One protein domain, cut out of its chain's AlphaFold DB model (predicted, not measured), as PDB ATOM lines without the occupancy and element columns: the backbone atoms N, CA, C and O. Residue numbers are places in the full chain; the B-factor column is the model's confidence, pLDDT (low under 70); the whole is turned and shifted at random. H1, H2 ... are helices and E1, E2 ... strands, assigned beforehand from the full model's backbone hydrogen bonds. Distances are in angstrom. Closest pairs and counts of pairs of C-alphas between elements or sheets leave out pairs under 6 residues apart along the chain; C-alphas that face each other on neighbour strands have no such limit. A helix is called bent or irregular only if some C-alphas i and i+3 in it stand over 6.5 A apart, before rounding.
ATOM      1  N   LEU A 139     246.135 194.057 209.862       74.75
ATOM      2  CA  LEU A 139     245.401 194.061 208.580       74.75
ATOM      3  C   LEU A 139     244.294 195.130 208.511       74.75
ATOM      4  O   LEU A 139     244.205 195.858 207.520       74.75
ATOM      5  N   ALA A 140     243.497 195.281 209.573       78.44
ATOM      6  CA  ALA A 140     242.475 196.324 209.655       78.44
ATOM      7  C   ALA A 140     243.084 197.741 209.661       78.44
ATOM      8  O   ALA A 140     242.577 198.631 208.977       78.44
ATOM      9  N   LYS A 141     244.208 197.946 210.370       78.12
ATOM     10  CA  LYS A 141     244.922 199.235 210.407       78.12
ATOM     11  C   LYS A 141     245.496 199.580 209.026       78.12
ATOM     12  O   LYS A 141     245.252 200.674 208.526       78.12
ATOM     13  N   VAL A 142     246.114 198.612 208.345       76.56
ATOM     14  CA  VAL A 142     246.646 198.744 206.976       76.56
ATOM     15  C   VAL A 142     245.543 199.020 205.948       76.56
ATOM     16  O   VAL A 142     245.734 199.838 205.047       76.56
ATOM     17  N   GLN A 143     244.374 198.380 206.047       83.81
ATOM     18  CA  GLN A 143     243.257 198.651 205.131       83.81
ATOM     19  C   GLN A 143     242.618 200.033 205.382       83.81
ATOM     20  O   GLN A 143     242.311 200.738 204.420       83.81
ATOM     21  N   VAL A 144     242.536 200.486 206.641       83.88
ATOM     22  CA  VAL A 144     242.142 201.863 207.007       83.88
ATOM     23  C   VAL A 144     243.158 202.908 206.521       83.88
ATOM     24  O   VAL A 144     242.761 203.918 205.942       83.88
ATOM     25  N   GLU A 145     244.461 202.672 206.679       77.44
ATOM     26  CA  GLU A 145     245.505 203.558 206.144       77.44
ATOM     27  C   GLU A 145     245.445 203.666 204.620       77.44
ATOM     28  O   GLU A 145     245.502 204.767 204.074       77.44
ATOM     29  N   ASN A 146     245.314 202.536 203.918       76.81
ATOM     30  CA  ASN A 146     245.187 202.534 202.462       76.81
ATOM     31  C   ASN A 146     243.936 203.295 202.006       76.81
ATOM     32  O   ASN A 146     244.013 204.037 201.029       76.81
ATOM     33  N   ALA A 147     242.826 203.197 202.745       80.50
ATOM     34  CA  ALA A 147     241.639 204.001 202.487       80.50
ATOM     35  C   ALA A 147     241.913 205.508 202.640       80.50
ATOM     36  O   ALA A 147     241.633 206.260 201.711       80.50
ATOM     37  N   TYR A 148     242.548 205.962 203.729       79.00
ATOM     38  CA  TYR A 148     242.924 207.378 203.880       79.00
ATOM     39  C   TYR A 148     243.903 207.867 202.797       79.00
ATOM     40  O   TYR A 148     243.733 208.970 202.274       79.00
ATOM     41  N   ARG A 149     244.881 207.042 202.396       71.25
ATOM     42  CA  ARG A 149     245.800 207.347 201.279       71.25
ATOM     43  C   ARG A 149     245.046 207.472 199.948       71.25
ATOM     44  O   ARG A 149     245.311 208.396 199.183       71.25
ATOM     45  N   THR A 150     244.076 206.590 199.685       70.69
ATOM     46  CA  THR A 150     243.181 206.687 198.521       70.69
ATOM     47  C   THR A 150     242.344 207.965 198.567       70.69
ATOM     48  O   THR A 150     242.343 208.704 197.584       70.69
ATOM     49  N   ILE A 151     241.705 208.273 199.701       76.31
ATOM     50  CA  ILE A 151     240.878 209.475 199.902       76.31
ATOM     51  C   ILE A 151     241.681 210.748 199.606       76.31
ATOM     52  O   ILE A 151     241.264 211.549 198.774       76.31
ATOM     53  N   ALA A 152     242.875 210.894 200.189       70.25
ATOM     54  CA  ALA A 152     243.739 212.056 199.969       70.25
ATOM     55  C   ALA A 152     244.159 212.253 198.496       70.25
ATOM     56  O   ALA A 152     244.442 213.374 198.072       70.25
ATOM     57  N   ASN A 172     245.131 201.262 191.872       40.81
ATOM     58  CA  ASN A 172     245.661 201.491 193.231       40.81
ATOM     59  C   ASN A 172     245.392 202.888 193.831       40.81
ATOM     60  O   ASN A 172     245.605 203.060 195.027       40.81
ATOM     61  N   ASN A 173     244.906 203.857 193.041       50.59
ATOM     62  CA  ASN A 173     244.687 205.241 193.504       50.59
ATOM     63  C   ASN A 173     243.199 205.596 193.729       50.59
ATOM     64  O   ASN A 173     242.910 206.657 194.262       50.59
ATOM     65  N   ARG A 174     242.233 204.750 193.329       64.06
ATOM     66  CA  ARG A 174     240.778 204.982 193.534       64.06
ATOM     67  C   ARG A 174     240.005 203.700 193.866       64.06
ATOM     68  O   ARG A 174     238.945 203.429 193.303       64.06
ATOM     69  N   TYR A 175     240.569 202.897 194.765       73.19
ATOM     70  CA  TYR A 175     239.985 201.647 195.254       73.19
ATOM     71  C   TYR A 175     240.300 201.460 196.738       73.19
ATOM     72  O   TYR A 175     241.461 201.511 197.133       73.19
ATOM     73  N   MET A 176     239.271 201.212 197.545       80.12
ATOM     74  CA  MET A 176     239.381 200.889 198.969       80.12
ATOM     75  C   MET A 176     238.775 199.505 199.205       80.12
ATOM     76  O   MET A 176     237.772 199.152 198.581       80.12
ATOM     77  N   ARG A 177     239.367 198.707 200.095       83.56
ATOM     78  CA  ARG A 177     238.908 197.344 200.385       83.56
ATOM     79  C   ARG A 177     239.099 196.999 201.856       83.56
ATOM     80  O   ARG A 177     240.174 197.232 202.402       83.56
ATOM     81  N   PHE A 178     238.063 196.404 202.437       88.38
ATOM     82  CA  PHE A 178     237.993 195.945 203.818       88.38
ATOM     83  C   PHE A 178     237.548 194.478 203.835       88.38
ATOM     84  O   PHE A 178     236.409 194.177 203.480       88.38
ATOM     85  N   ASP A 179     238.435 193.557 204.212       85.50
ATOM     86  CA  ASP A 179     238.164 192.113 204.299       85.50
ATOM     87  C   ASP A 179     237.838 191.712 205.746       85.50
ATOM     88  O   ASP A 179     238.552 190.945 206.385       85.50
ATOM     89  N   ILE A 180     236.748 192.271 206.274       87.38
ATOM     90  CA  ILE A 180     236.362 192.230 207.696       87.38
ATOM     91  C   ILE A 180     236.246 190.794 208.239       87.38
ATOM     92  O   ILE A 180     236.552 190.529 209.400       87.38
ATOM     93  N   GLN A 181     235.856 189.831 207.401       83.25
ATOM     94  CA  GLN A 181     235.834 188.406 207.744       83.25
ATOM     95  C   GLN A 181     237.199 187.869 208.215       83.25
ATOM     96  O   GLN A 181     237.224 187.022 209.107       83.25
ATOM     97  N   ASP A 182     238.291 188.394 207.657       82.75
ATOM     98  CA  ASP A 182     239.671 187.939 207.841       82.75
ATOM     99  C   ASP A 182     240.401 188.757 208.931       82.75
ATOM    100  O   ASP A 182     241.590 188.563 209.172       82.75
ATOM    101  N   TYR A 183     239.689 189.664 209.614       83.56
ATOM    102  CA  TYR A 183     240.172 190.367 210.806       83.56
ATOM    103  C   TYR A 183     240.010 189.501 212.064       83.56
ATOM    104  O   TYR A 183     239.018 188.779 212.228       83.56
ATOM    105  N   ASP A 184     240.938 189.646 213.002       79.62
ATOM    106  CA  ASP A 184     240.814 189.147 214.368       79.62
ATOM    107  C   ASP A 184     239.870 190.033 215.216       79.62
ATOM    108  O   ASP A 184     239.140 190.886 214.701       79.62
ATOM    109  N   ALA A 185     239.817 189.792 216.530       76.62
ATOM    110  CA  ALA A 185     238.923 190.526 217.427       76.62
ATOM    111  C   ALA A 185     239.327 192.005 217.592       76.62
ATOM    112  O   ALA A 185     238.455 192.876 217.553       76.62
ATOM    113  N   GLU A 186     240.626 192.303 217.719       77.12
ATOM    114  CA  GLU A 186     241.124 193.684 217.829       77.12
ATOM    115  C   GLU A 186     240.960 194.435 216.499       77.12
ATOM    116  O   GLU A 186     240.501 195.577 216.482       77.12
ATOM    117  N   GLY A 187     241.245 193.786 215.366       80.06
ATOM    118  CA  GLY A 187     241.034 194.350 214.036       80.06
ATOM    119  C   GLY A 187     239.570 194.699 213.752       80.06
ATOM    120  O   GLY A 187     239.307 195.701 213.088       80.06
ATOM    121  N   LYS A 188     238.611 193.936 214.293       82.31
ATOM    122  CA  LYS A 188     237.169 194.240 214.197       82.31
ATOM    123  C   LYS A 188     236.760 195.442 215.045       82.31
ATOM    124  O   LYS A 188     236.062 196.314 214.533       82.31
ATOM    125  N   ASP A 189     237.228 195.538 216.287       80.94
ATOM    126  CA  ASP A 189     237.035 196.735 217.120       80.94
ATOM    127  C   ASP A 189     237.652 197.986 216.464       80.94
ATOM    128  O   ASP A 189     236.987 199.014 216.301       80.94
ATOM    129  N   TYR A 190     238.897 197.877 215.990       83.56
ATOM    130  CA  TYR A 190     239.588 198.953 215.287       83.56
ATOM    131  C   TYR A 190     238.845 199.381 214.013       83.56
ATOM    132  O   TYR A 190     238.673 200.578 213.775       83.56
ATOM    133  N   PHE A 191     238.375 198.425 213.205       88.50
ATOM    134  CA  PHE A 191     237.573 198.710 212.018       88.50
ATOM    135  C   PHE A 191     236.281 199.449 212.378       88.50
ATOM    136  O   PHE A 191     236.033 200.513 211.819       88.50
ATOM    137  N   ASN A 192     235.508 198.954 213.349       86.44
ATOM    138  CA  ASN A 192     234.254 199.586 213.764       86.44
ATOM    139  C   ASN A 192     234.478 201.019 214.288       86.44
ATOM    140  O   ASN A 192     233.719 201.922 213.947       86.44
ATOM    141  N   ARG A 193     235.561 201.267 215.040       84.62
ATOM    142  CA  ARG A 193     235.924 202.614 215.521       84.62
ATOM    143  C   ARG A 193     236.385 203.565 214.407       84.62
ATOM    144  O   ARG A 193     236.177 204.775 214.517       84.62
ATOM    145  N   MET A 194     237.039 203.056 213.362       87.62
ATOM    146  CA  MET A 194     237.692 203.889 212.340       87.62
ATOM    147  C   MET A 194     236.899 204.035 211.040       87.62
ATOM    148  O   MET A 194     236.991 205.084 210.403       87.62
ATOM    149  N   PHE A 195     236.103 203.044 210.639       91.50
ATOM    150  CA  PHE A 195     235.322 203.075 209.399       91.50
ATOM    151  C   PHE A 195     234.378 204.293 209.297       91.50
ATOM    152  O   PHE A 195     234.379 204.925 208.238       91.50
ATOM    153  N   PRO A 196     233.676 204.738 210.363       89.38
ATOM    154  CA  PRO A 196     232.885 205.971 210.323       89.38
ATOM    155  C   PRO A 196     233.715 207.229 210.024       89.38
ATOM    156  O   PRO A 196     233.281 208.092 209.259       89.38
ATOM    157  N   LYS A 197     234.945 207.314 210.552       89.31
ATOM    158  CA  LYS A 197     235.879 208.423 210.287       89.31
ATOM    159  C   LYS A 197     236.400 208.381 208.842       89.31
ATOM    160  O   LYS A 197     236.410 209.405 208.164       89.31
ATOM    161  N   VAL A 198     236.723 207.186 208.331       89.00
ATOM    162  CA  VAL A 198     237.136 206.975 206.929       89.00
ATOM    163  C   VAL A 198     236.015 207.365 205.961       89.00
ATOM    164  O   VAL A 198     236.259 208.100 205.008       89.00
ATOM    165  N   MET A 199     234.778 206.916 206.205       92.94
ATOM    166  CA  MET A 199     233.620 207.285 205.378       92.94
ATOM    167  C   MET A 199     233.318 208.784 205.447       92.94
ATOM    168  O   MET A 199     232.938 209.371 204.435       92.94
ATOM    169  N   THR A 200     233.550 209.423 206.596       86.50
ATOM    170  CA  THR A 200     233.372 210.872 206.745       86.50
ATOM    171  C   THR A 200     234.350 211.658 205.870       86.50
ATOM    172  O   THR A 200     233.921 212.514 205.095       86.50
ATOM    173  N   GLU A 201     235.651 211.363 205.935       84.38
ATOM    174  CA  GLU A 201     236.642 212.051 205.094       84.38
ATOM    175  C   GLU A 201     236.501 211.702 203.608       84.38
ATOM    176  O   GLU A 201     236.721 212.555 202.751       84.38
ATOM    177  N   PHE A 202     236.060 210.483 203.287       88.00
ATOM    178  CA  PHE A 202     235.711 210.106 201.919       88.00
ATOM    179  C   PHE A 202     234.579 210.977 201.361       88.00
ATOM    180  O   PHE A 202     234.737 211.565 200.292       88.00
ATOM    181  N   ILE A 203     233.468 211.119 202.094       85.94
ATOM    182  CA  ILE A 203     232.310 211.915 201.657       85.94
ATOM    183  C   ILE A 203     232.675 213.401 201.500       85.94
ATOM    184  O   ILE A 203     232.248 214.025 200.532       85.94
ATOM    185  N   LYS A 204     233.520 213.959 202.379       82.44
ATOM    186  CA  LYS A 204     234.007 215.350 202.266       82.44
ATOM    187  C   LYS A 204     234.845 215.622 201.010       82.44
ATOM    188  O   LYS A 204     234.945 216.776 200.599       82.44
ATOM    189  N   GLN A 205     235.483 214.603 200.427       78.56
ATOM    190  CA  GLN A 205     236.430 214.770 199.317       78.56
ATOM    191  C   GLN A 205     235.883 214.386 197.935       78.56
ATOM    192  O   GLN A 205     236.539 214.681 196.934       78.56
ATOM    193  N   ILE A 206     234.703 213.767 197.853       76.38
ATOM    194  CA  ILE A 206     234.066 213.391 196.584       76.38
ATOM    195  C   ILE A 206     233.046 214.433 196.120       76.38
ATOM    196  O   ILE A 206     232.255 214.965 196.892       76.38
ATOM    197  N   ASP A 207     232.996 214.663 194.810       72.69
ATOM    198  CA  ASP A 207     231.901 215.398 194.178       72.69
ATOM    199  C   ASP A 207     230.841 214.394 193.712       72.69
ATOM    200  O   ASP A 207     230.955 213.828 192.627       72.69
ATOM    201  N   ALA A 208     229.808 214.156 194.524       63.41
ATOM    202  CA  ALA A 208     228.760 213.170 194.237       63.41
ATOM    203  C   ALA A 208     227.835 213.525 193.045       63.41
ATOM    204  O   ALA A 208     226.961 212.726 192.703       63.41
ATOM    205  N   PHE A 209     228.012 214.690 192.404       53.81
ATOM    206  CA  PHE A 209     227.355 215.037 191.136       53.81
ATOM    207  C   PHE A 209     228.238 214.736 189.917       53.81
ATOM    208  O   PHE A 209     227.715 214.526 188.823       53.81
ATOM    209  N   LYS A 210     229.567 214.710 190.086       57.06
ATOM    210  CA  LYS A 210     230.539 214.440 189.008       57.06
ATOM    211  C   LYS A 210     231.203 213.063 189.100       57.06
ATOM    212  O   LYS A 210     231.722 212.591 188.091       57.06
ATOM    213  N   GLN A 211     231.209 212.430 190.274       65.31
ATOM    214  CA  GLN A 211     231.925 211.184 190.555       65.31
ATOM    215  C   GLN A 211     230.970 210.037 190.918       65.31
ATOM    216  O   GLN A 211     230.193 210.130 191.864       65.31
ATOM    217  N   ASN A 212     231.067 208.920 190.196       66.69
ATOM    218  CA  ASN A 212     230.205 207.746 190.361       66.69
ATOM    219  C   ASN A 212     230.869 206.673 191.240       66.69
ATOM    220  O   ASN A 212     231.284 205.620 190.753       66.69
ATOM    221  N   TRP A 213     230.991 206.919 192.542       77.56
ATOM    222  CA  TRP A 213     231.557 205.922 193.458       77.56
ATOM    223  C   TRP A 213     230.593 204.757 193.706       77.56
ATOM    224  O   TRP A 213     229.382 204.932 193.823       77.56
ATOM    225  N   THR A 214     231.126 203.539 193.772       78.38
ATOM    226  CA  THR A 214     230.342 202.303 193.894       78.38
ATOM    227  C   THR A 214     230.861 201.448 195.039       78.38
ATOM    228  O   THR A 214     232.055 201.173 195.115       78.38
ATOM    229  N   PHE A 215     229.942 201.017 195.901       85.62
ATOM    230  CA  PHE A 215     230.165 200.095 197.006       85.62
ATOM    231  C   PHE A 215     229.698 198.704 196.585       85.62
ATOM    232  O   PHE A 215     228.580 198.526 196.099       85.62
ATOM    233  N   TYR A 216     230.541 197.714 196.819       79.06
ATOM    234  CA  TYR A 216     230.252 196.296 196.686       79.06
ATOM    235  C   TYR A 216     230.499 195.655 198.054       79.06
ATOM    236  O   TYR A 216     231.563 195.861 198.632       79.06
ATOM    237  N   TYR A 217     229.534 194.922 198.606       84.06
ATOM    238  CA  TYR A 217     229.658 194.337 199.940       84.06
ATOM    239  C   TYR A 217     228.940 192.994 200.073       84.06
ATOM    240  O   TYR A 217     227.918 192.742 199.430       84.06
ATOM    241  N   ASP A 218     229.480 192.149 200.948       80.44
ATOM    242  CA  ASP A 218     229.026 190.775 201.153       80.44
ATOM    243  C   ASP A 218     228.585 190.585 202.620       80.44
ATOM    244  O   ASP A 218     229.352 190.837 203.551       80.44
ATOM    245  N   MET A 219     227.343 190.129 202.828       72.19
ATOM    246  CA  MET A 219     226.758 189.855 204.164       72.19
ATOM    247  C   MET A 219     226.686 188.349 204.475       72.19
ATOM    248  O   MET A 219     226.587 187.927 205.621       72.19
ATOM    249  N   SER A 220     226.738 187.503 203.443       60.03
ATOM    250  CA  SER A 220     226.727 186.043 203.562       60.03
ATOM    251  C   SER A 220     227.513 185.418 202.409       60.03
ATOM    252  O   SER A 220     227.725 186.057 201.380       60.03
ATOM    253  N   SER A 221     227.887 184.142 202.527       50.22
ATOM    254  CA  SER A 221     228.657 183.410 201.506       50.22
ATOM    255  C   SER A 221     227.913 183.139 200.184       50.22
ATOM    256  O   SER A 221     228.426 182.410 199.336       50.22
ATOM    257  N   ARG A 222     226.699 183.680 200.001       45.28
ATOM    258  CA  ARG A 222     225.873 183.521 198.791       45.28
ATOM    259  C   ARG A 222     225.249 184.826 198.270       45.28
ATOM    260  O   ARG A 222     224.491 184.771 197.306       45.28
ATOM    261  N   THR A 223     225.514 185.978 198.893       51.97
ATOM    262  CA  THR A 223     224.803 187.237 198.596       51.97
ATOM    263  C   THR A 223     225.757 188.418 198.464       51.97
ATOM    264  O   THR A 223     226.139 189.029 199.465       51.97
ATOM    265  N   ASN A 224     226.066 188.755 197.215       61.53
ATOM    266  CA  ASN A 224     226.929 189.869 196.842       61.53
ATOM    267  C   ASN A 224     226.048 191.073 196.487       61.53
ATOM    268  O   ASN A 224     225.204 190.963 195.592       61.53
ATOM    269  N   ILE A 225     226.218 192.211 197.160       65.19
ATOM    270  CA  ILE A 225     225.348 193.386 197.004       65.19
ATOM    271  C   ILE A 225     226.158 194.552 196.446       65.19
ATOM    272  O   ILE A 225     227.283 194.797 196.864       65.19
ATOM    273  N   LEU A 226     225.582 195.284 195.490       73.12
ATOM    274  CA  LEU A 226     226.195 196.464 194.885       73.12
ATOM    275  C   LEU A 226     225.263 197.668 195.048       73.12
ATOM    276  O   LEU A 226     224.074 197.588 194.731       73.12
ATOM    277  N   ARG A 227     225.806 198.793 195.522       71.56
ATOM    278  CA  ARG A 227     225.124 200.091 195.585       71.56
ATOM    279  C   ARG A 227     226.015 201.204 195.050       71.56
ATOM    280  O   ARG A 227     227.192 201.288 195.382       71.56
ATOM    281  N   HIS A 228     225.430 202.104 194.268       78.88
ATOM    282  CA  HIS A 228     226.092 203.337 193.850       78.88
ATOM    283  C   HIS A 228     225.879 204.432 194.901       78.88
ATOM    284  O   HIS A 228     224.761 204.606 195.404       78.88
ATOM    285  N   LEU A 229     226.938 205.177 195.210       75.00
ATOM    286  CA  LEU A 229     226.873 206.367 196.044       75.00
ATOM    287  C   LEU A 229     226.448 207.558 195.172       75.00
ATOM    288  O   LEU A 229     227.076 207.870 194.168       75.00
ATOM    289  N   ASN A 230     225.342 208.184 195.551       74.94
ATOM    290  CA  ASN A 230     224.789 209.411 194.983       74.94
ATOM    291  C   ASN A 230     224.186 210.227 196.135       74.94
ATOM    292  O   ASN A 230     224.050 209.701 197.235       74.94
ATOM    293  N   VAL A 231     223.767 211.470 195.891       65.56
ATOM    294  CA  VAL A 231     223.266 212.389 196.936       65.56
ATOM    295  C   VAL A 231     222.240 211.745 197.891       65.56
ATOM    296  O   VAL A 231     222.345 211.919 199.101       65.56
ATOM    297  N   ASN A 232     221.302 210.932 197.385       61.09
ATOM    298  CA  ASN A 232     220.289 210.278 198.224       61.09
ATOM    299  C   ASN A 232     220.846 209.084 199.019       61.09
ATOM    300  O   ASN A 232     220.519 208.910 200.191       61.09
ATOM    301  N   THR A 233     221.683 208.241 198.402       75.62
ATOM    302  CA  THR A 233     222.270 207.082 199.100       75.62
ATOM    303  C   THR A 233     223.399 207.487 200.047       75.62
ATOM    304  O   THR A 233     223.636 206.803 201.036       75.62
ATOM    305  N   MET A 234     224.026 208.640 199.815       79.38
ATOM    306  CA  MET A 234     224.949 209.300 200.734       79.38
ATOM    307  C   MET A 234     224.239 209.696 202.033       79.38
ATOM    308  O   MET A 234     224.726 209.354 203.105       79.38
ATOM    309  N   GLY A 235     223.031 210.272 201.953       77.19
ATOM    310  CA  GLY A 235     222.176 210.510 203.125       77.19
ATOM    311  C   GLY A 235     221.801 209.235 203.894       77.19
ATOM    312  O   GLY A 235     221.687 209.274 205.115       77.19
ATOM    313  N   SER A 236     221.660 208.090 203.214       81.88
ATOM    314  CA  SER A 236     221.477 206.774 203.860       81.88
ATOM    315  C   SER A 236     222.739 206.239 204.533       81.88
ATOM    316  O   SER A 236     222.642 205.625 205.591       81.88
ATOM    317  N   LEU A 237     223.920 206.470 203.952       86.88
ATOM    318  CA  LEU A 237     225.182 206.054 204.566       86.88
ATOM    319  C   LEU A 237     225.468 206.888 205.819       86.88
ATOM    320  O   LEU A 237     225.857 206.334 206.841       86.88
ATOM    321  N   VAL A 238     225.203 208.196 205.770       85.50
ATOM    322  CA  VAL A 238     225.343 209.083 206.932       85.50
ATOM    323  C   VAL A 238     224.311 208.763 208.017       85.50
ATOM    324  O   VAL A 238     224.701 208.684 209.176       85.50
ATOM    325  N   HIS A 239     223.049 208.478 207.666       86.69
ATOM    326  CA  HIS A 239     222.027 208.036 208.629       86.69
ATOM    327  C   HIS A 239     222.442 206.762 209.380       86.69
ATOM    328  O   HIS A 239     222.426 206.726 210.608       86.69
ATOM    329  N   GLN A 240     222.879 205.728 208.654       87.62
ATOM    330  CA  GLN A 240     223.303 204.470 209.272       87.62
ATOM    331  C   GLN A 240     224.538 204.659 210.165       87.62
ATOM    332  O   GLN A 240     224.585 204.145 211.280       87.62
ATOM    333  N   LEU A 241     225.519 205.451 209.712       88.81
ATOM    334  CA  LEU A 241     226.678 205.813 210.527       88.81
ATOM    335  C   LEU A 241     226.274 206.604 211.780       88.81
ATOM    336  O   LEU A 241     226.874 206.399 212.829       88.81
ATOM    337  N   LEU A 242     225.262 207.473 211.704       84.12
ATOM    338  CA  LEU A 242     224.757 208.228 212.852       84.12
ATOM    339  C   LEU A 242     224.024 207.319 213.853       84.12
ATOM    340  O   LEU A 242     224.221 207.467 215.055       84.12
ATOM    341  N   ASN A 243     223.234 206.354 213.375       84.12
ATOM    342  CA  ASN A 243     222.529 205.388 214.221       84.12
ATOM    343  C   ASN A 243     223.495 204.417 214.927       84.12
ATOM    344  O   ASN A 243     223.373 204.185 216.129       84.12
ATOM    345  N   GLU A 244     224.457 203.847 214.192       83.56
ATOM    346  CA  GLU A 244     225.350 202.790 214.693       83.56
ATOM    347  C   GLU A 244     226.658 203.314 215.307       83.56
ATOM    348  O   GLU A 244     227.332 202.600 216.050       83.56
ATOM    349  N   SER A 245     227.084 204.536 214.975       80.81
ATOM    350  CA  SER A 245     228.356 205.124 215.424       80.81
ATOM    351  C   SER A 245     228.298 206.664 215.483       80.81
ATOM    352  O   SER A 245     229.012 207.328 214.724       80.81
ATOM    353  N   PRO A 246     227.492 207.258 216.393       81.75
ATOM    354  CA  PRO A 246     227.287 208.709 216.511       81.75
ATOM    355  C   PRO A 246     228.510 209.464 217.073       81.75
ATOM    356  O   PRO A 246     228.433 210.109 218.120       81.75
ATOM    357  N   ILE A 247     229.645 209.397 216.382       83.88
ATOM    358  CA  ILE A 247     230.834 210.215 216.646       83.88
ATOM    359  C   ILE A 247     230.644 211.632 216.091       83.88
ATOM    360  O   ILE A 247     229.874 211.851 215.151       83.88
ATOM    361  N   ASP A 248     231.351 212.607 216.654       82.75
ATOM    362  CA  ASP A 248     231.129 214.020 216.327       82.75
ATOM    363  C   ASP A 248     231.483 214.375 214.878       82.75
ATOM    364  O   ASP A 248     230.844 215.247 214.292       82.75
ATOM    365  N   GLU A 249     232.404 213.646 214.241       83.19
ATOM    366  CA  GLU A 249     232.683 213.823 212.813       83.19
ATOM    367  C   GLU A 249     231.500 213.406 211.921       83.19
ATOM    368  O   GLU A 249     231.221 214.074 210.924       83.19
ATOM    369  N   VAL A 250     230.764 212.356 212.307       83.25
ATOM    370  CA  VAL A 250     229.553 211.887 211.608       83.25
ATOM    371  C   VAL A 250     228.373 212.818 211.890       83.25
ATOM    372  O   VAL A 250     227.627 213.142 210.970       83.25
ATOM    373  N   ARG A 251     228.233 213.327 213.122       82.25
ATOM    374  CA  ARG A 251     227.230 214.357 213.470       82.25
ATOM    375  C   ARG A 251     227.440 215.644 212.668       82.25
ATOM    376  O   ARG A 251     226.491 216.183 212.103       82.25
ATOM    377  N   ALA A 252     228.686 216.112 212.570       79.62
ATOM    378  CA  ALA A 252     229.043 217.270 211.754       79.62
ATOM    379  C   ALA A 252     228.777 217.023 210.259       79.62
ATOM    380  O   ALA A 252     228.337 217.930 209.555       79.62
ATOM    381  N   LEU A 253     228.986 215.795 209.775       79.44
ATOM    382  CA  LEU A 253     228.652 215.418 208.406       79.44
ATOM    383  C   LEU A 253     227.136 215.390 208.159       79.44
ATOM    384  O   LEU A 253     226.695 215.928 207.147       79.44
ATOM    385  N   ALA A 254     226.340 214.842 209.079       77.81
ATOM    386  CA  ALA A 254     224.874 214.825 209.009       77.81
ATOM    387  C   ALA A 254     224.264 216.239 208.969       77.81
ATOM    388  O   ALA A 254     223.278 216.469 208.279       77.81
ATOM    389  N   ALA A 255     224.907 217.228 209.597       72.81
ATOM    390  CA  ALA A 255     224.524 218.635 209.458       72.81
ATOM    391  C   ALA A 255     224.789 219.228 208.051       72.81
ATOM    392  O   ALA A 255     224.278 220.300 207.732       72.81
ATOM    393  N   THR A 256     225.580 218.553 207.206       67.19
ATOM    394  CA  THR A 256     225.938 218.987 205.835       67.19
ATOM    395  C   THR A 256     225.387 218.086 204.723       67.19
ATOM    396  O   THR A 256     225.343 218.498 203.564       67.19
ATOM    397  N   VAL A 257     224.952 216.867 205.056       62.97
ATOM    398  CA  VAL A 257     224.416 215.867 204.126       62.97
ATOM    399  C   VAL A 257     222.956 215.612 204.474       62.97
ATOM    400  O   VAL A 257     222.641 215.243 205.597       62.97
ATOM    401  N   LEU A 258     222.063 215.773 203.497       56.78
ATOM    402  CA  LEU A 258     220.618 215.669 203.702       56.78
ATOM    403  C   LEU A 258     220.229 214.234 204.118       56.78
ATOM    404  O   LEU A 258     220.263 213.307 203.307       56.78
ATOM    405  N   GLU A 259     219.909 214.057 205.400       52.56
ATOM    406  CA  GLU A 259     219.806 212.743 206.037       52.56
ATOM    407  C   GLU A 259     218.591 211.916 205.560       52.56
ATOM    408  O   GLU A 259     217.501 212.424 205.258       52.56
ATOM    409  N   SER A 260     218.791 210.600 205.471       57.62
ATOM    410  CA  SER A 260     217.763 209.621 205.107       57.62
ATOM    411  C   SER A 260     217.025 209.081 206.345       57.62
ATOM    412  O   SER A 260     217.307 209.468 207.467       57.62
ATOM    413  N   ASN A 261     216.073 208.168 206.136       61.56
ATOM    414  CA  ASN A 261     215.436 207.374 207.206       61.56
ATOM    415  C   ASN A 261     215.567 205.863 206.916       61.56
ATOM    416  O   ASN A 261     214.689 205.078 207.270       61.56
ATOM    417  N   TYR A 262     216.599 205.477 206.161       65.69
ATOM    418  CA  TYR A 262     216.845 204.105 205.721       65.69
ATOM    419  C   TYR A 262     218.342 203.848 205.640       65.69
ATOM    420  O   TYR A 262     219.076 204.692 205.120       65.69
ATOM    421  N   ASP A 263     218.768 202.668 206.066       75.50
ATOM    422  CA  ASP A 263     220.171 202.265 206.081       75.50
ATOM    423  C   ASP A 263     220.744 202.014 204.674       75.50
ATOM    424  O   ASP A 263     220.029 201.719 203.706       75.50
ATOM    425  N   PHE A 264     222.061 202.173 204.534       83.31
ATOM    426  CA  PHE A 264     222.769 201.991 203.264       83.31
ATOM    427  C   PHE A 264     223.146 200.527 203.038       83.31
ATOM    428  O   PHE A 264     222.916 199.973 201.957       83.31
ATOM    429  N   PHE A 265     223.696 199.878 204.055       84.31
ATOM    430  CA  PHE A 265     223.864 198.434 204.095       84.31
ATOM    431  C   PHE A 265     222.515 197.763 204.428       84.31
ATOM    432  O   PHE A 265     221.567 198.420 204.845       84.31
ATOM    433  N   LEU A 266     222.381 196.459 204.164       79.50
ATOM    434  CA  LEU A 266     221.167 195.684 204.496       79.50
ATOM    435  C   LEU A 266     221.323 194.853 205.788       79.50
ATOM    436  O   LEU A 266     220.534 193.947 206.043       79.50
ATOM    437  N   CYS A 267     222.355 195.164 206.569       79.06
ATOM    438  CA  CYS A 267     222.660 194.667 207.909       79.06
ATOM    439  C   CYS A 267     223.459 195.753 208.649       79.06
ATOM    440  O   CYS A 267     223.864 196.743 208.022       79.06
ATOM    441  N   ASN A 268     223.699 195.550 209.945       82.06
ATOM    442  CA  ASN A 268     224.555 196.427 210.740       82.06
ATOM    443  C   ASN A 268     226.000 196.398 210.200       82.06
ATOM    444  O   ASN A 268     226.482 195.359 209.745       82.06
ATOM    445  N   ILE A 269     226.726 197.511 210.276       85.00
ATOM    446  CA  ILE A 269     228.106 197.640 209.781       85.00
ATOM    447  C   ILE A 269     229.053 196.575 210.387       85.00
ATOM    448  O   ILE A 269     229.825 195.993 209.617       85.00
ATOM    449  N   PRO A 270     228.975 196.216 211.690       83.62
ATOM    450  CA  PRO A 270     229.781 195.136 212.274       83.62
ATOM    451  C   PRO A 270     229.487 193.718 211.747       83.62
ATOM    452  O   PRO A 270     230.270 192.805 212.005       83.62
ATOM    453  N   GLU A 271     228.373 193.502 211.036       82.56
ATOM    454  CA  GLU A 271     227.991 192.201 210.455       82.56
ATOM    455  C   GLU A 271     228.518 192.009 209.021       82.56
ATOM    456  O   GLU A 271     228.470 190.903 208.470       82.56
ATOM    457  N   LEU A 272     229.050 193.069 208.402       84.19
ATOM    458  CA  LEU A 272     229.617 193.016 207.058       84.19
ATOM    459  C   LEU A 272     230.855 192.114 207.034       84.19
ATOM    460  O   LEU A 272     231.793 192.286 207.808       84.19
ATOM    461  N   ARG A 273     230.904 191.167 206.089       83.94
ATOM    462  CA  ARG A 273     232.087 190.313 205.890       83.94
ATOM    463  C   ARG A 273     233.140 190.981 205.025       83.94
ATOM    464  O   ARG A 273     234.324 190.706 205.191       83.94
ATOM    465  N   LYS A 274     232.722 191.803 204.064       86.31
ATOM    466  CA  LYS A 274     233.624 192.440 203.108       86.31
ATOM    467  C   LYS A 274     233.004 193.694 202.506       86.31
ATOM    468  O   LYS A 274     231.807 193.702 202.227       86.31
ATOM    469  N   ILE A 275     233.834 194.705 202.246       88.25
ATOM    470  CA  ILE A 275     233.479 195.925 201.510       88.25
ATOM    471  C   ILE A 275     234.573 196.226 200.469       88.25
ATOM    472  O   ILE A 275     235.761 196.201 200.777       88.25
ATOM    473  N   GLU A 276     234.178 196.538 199.238       82.94
ATOM    474  CA  GLU A 276     235.016 197.053 198.147       82.94
ATOM    475  C   GLU A 276     234.391 198.365 197.639       82.94
ATOM    476  O   GLU A 276     233.195 198.408 197.360       82.94
ATOM    477  N   ILE A 277     235.175 199.439 197.516       84.31
ATOM    478  CA  ILE A 277     234.702 200.775 197.115       84.31
ATOM    479  C   ILE A 277     235.581 201.281 195.969       84.31
ATOM    480  O   ILE A 277     236.800 201.313 196.113       84.31
ATOM    481  N   PHE A 278     234.993 201.673 194.837       74.88
ATOM    482  CA  PHE A 278     235.740 202.124 193.652       74.88
ATOM    483  C   PHE A 278     235.056 203.261 192.890       74.88
ATOM    484  O   PHE A 278     233.828 203.372 192.871       74.88
ATOM    485  N   ASP A 279     235.868 204.081 192.227       71.31
ATOM    486  CA  ASP A 279     235.415 205.134 191.318       71.31
ATOM    487  C   ASP A 279     235.015 204.543 189.952       71.31
ATOM    488  O   ASP A 279     235.827 203.917 189.268       71.31
ATOM    489  N   TYR A 280     233.763 204.750 189.541       61.91
ATOM    490  CA  TYR A 280     233.212 204.283 188.265       61.91
ATOM    491  C   TYR A 280     233.106 205.384 187.190       61.91
ATOM    492  O   TYR A 280     232.584 205.154 186.097       61.91
ATOM    493  N   THR A 281     233.588 206.597 187.473       60.44
ATOM    494  CA  THR A 281     233.307 207.814 186.682       60.44
ATOM    495  C   THR A 281     233.724 207.723 185.215       60.44
ATOM    496  O   THR A 281     233.028 208.268 184.360       60.44
ATOM    497  N   MET A 282     234.800 206.998 184.901       45.25
ATOM    498  CA  MET A 282     235.283 206.816 183.524       45.25
ATOM    499  C   MET A 282     234.545 205.720 182.730       45.25
ATOM    500  O   MET A 282     234.750 205.612 181.526       45.25
ATOM    501  N   PHE A 283     233.690 204.906 183.365       52.75
ATOM    502  CA  PHE A 283     233.171 203.657 182.777       52.75
ATOM    503  C   PHE A 283     231.633 203.555 182.736       52.75
ATOM    504  O   PHE A 283     231.080 202.471 182.549       52.75
ATOM    505  N   GLN A 284     230.932 204.687 182.861       47.28
ATOM    506  CA  GLN A 284     229.471 204.800 183.054       47.28
ATOM    507  C   GLN A 284     228.593 204.064 182.016       47.28
ATOM    508  O   GLN A 284     227.432 203.756 182.293       47.28
ATOM    509  N   ASN A 285     229.125 203.775 180.824       42.28
ATOM    510  CA  ASN A 285     228.390 203.130 179.730       42.28
ATOM    511  C   ASN A 285     228.555 201.601 179.675       42.28
ATOM    512  O   ASN A 285     227.757 200.920 179.030       42.28
ATOM    513  N   ILE A 286     229.540 201.054 180.387       47.34
ATOM    514  CA  ILE A 286     229.829 199.618 180.452       47.34
ATOM    515  C   ILE A 286     229.115 199.024 181.691       47.34
ATOM    516  O   ILE A 286     228.903 199.740 182.670       47.34
ATOM    517  N   PRO A 287     228.729 197.732 181.719       51.09
ATOM    518  CA  PRO A 287     228.252 197.071 182.940       51.09
ATOM    519  C   PRO A 287     229.404 196.675 183.879       51.09
ATOM    520  O   PRO A 287     230.356 196.029 183.437       51.09
ATOM    521  N   VAL A 288     229.275 196.945 185.186       46.84
ATOM    522  CA  VAL A 288     230.337 196.727 186.202       46.84
ATOM    523  C   VAL A 288     230.926 195.307 186.157       46.84
ATOM    524  O   VAL A 288     232.140 195.120 186.236       46.84
ATOM    525  N   MET A 289     230.077 194.291 185.960       45.75
ATOM    526  CA  MET A 289     230.502 192.887 185.857       45.75
ATOM    527  C   MET A 289     231.428 192.595 184.665       45.75
ATOM    528  O   MET A 289     232.249 191.689 184.759       45.75
ATOM    529  N   LYS A 290     231.339 193.341 183.553       45.34
ATOM    530  CA  LYS A 290     232.244 193.145 182.404       45.34
ATOM    531  C   LYS A 290     233.657 193.650 182.703       45.34
ATOM    532  O   LYS A 290     234.620 192.966 182.366       45.34
ATOM    533  N   ILE A 291     233.768 194.783 183.402       48.09
ATOM    534  CA  ILE A 291     235.049 195.357 183.848       48.09
ATOM    535  C   ILE A 291     235.705 194.457 184.896       48.09
ATOM    536  O   ILE A 291     236.885 194.145 184.767       48.09
TER     537      ILE A 291
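This is residues 139 to 152 and 172 to 291 of the 967 residues of the protein "DNA-directed DNA polymerase" of Trichomonas vaginalis (UniProt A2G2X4). Helices H2, H3 and H4 stand off one face of a four-stranded sheet, with H1 beside its E1 edge. Residues 280 to 291, ending in H5, turn to the sheet's other side. The 134 printed residues run H1 E1 H2 E2 E3 H3 H4 E4 H5; the sheet's order is E1 E4 E2 E3, all antiparallel, and the class is mixed. The whole is compact, with a radius of gyration of the C-alphas of 14.2 A, spanning 41 by 34 by 29 A.

H1, residues 139 to 152, is on the sheet; its closest C-alphas to E1, residues 175 to 178, are Ala 147 and Met 176, 5.2 A. H2, residues 185 to 205, was assigned as one helix by its hydrogen bonds but is bent, C-alphas 193 and 196 being 6.9 A apart; arms H2a, residues 185 to 193, and H2b, residues 196 to 205, stand at a steep tilt of 42 degrees. H1 touches H2b, closest C-alphas Ile 151 and Phe 202 at 5.6 A, at a shallow tilt of 17 degrees, the same way. E2, residues 213 to 220, and E3, residues 223 to 228, form a hairpin, with N 215 and O 227 at 2.8 A, within hydrogen-bond range. H3, residues 231 to 244, and H4, residues 248 to 254, form a helical hairpin; their closest C-alphas are Val 238 and Ala 254, 6.1 A. H4 touches H2b, closest C-alphas Thr 200 and Val 250 at 6.3 A. E4, residues 274 to 279, is antiparallel to E1, with N 178 and O 275 at 2.8 A, and to E2, with N 216 and O 276 at 2.8 A. H5, residues 288 to 291, touches no helix and is too short for an O i to N i+4 pair; in H1, H2a, H2b, H3 and H4 every such pair is within hydrogen-bond range.

H1 begins at C-alpha 139 (245.401, 194.061, 208.580) and is 20.0 A long; H3 is 20.3 A and E2 22.8 A. H5 ends at C-alpha 291 (235.049, 195.357, 183.848).

Residues 153 to 171 are not printed, with 12.7 A between C-alphas 152 and 172. The link from H4 to E4 is long, 19 residues. Mean pLDDT of the printed part is 74.6; 35 residues are under 70, among them 280 to 291.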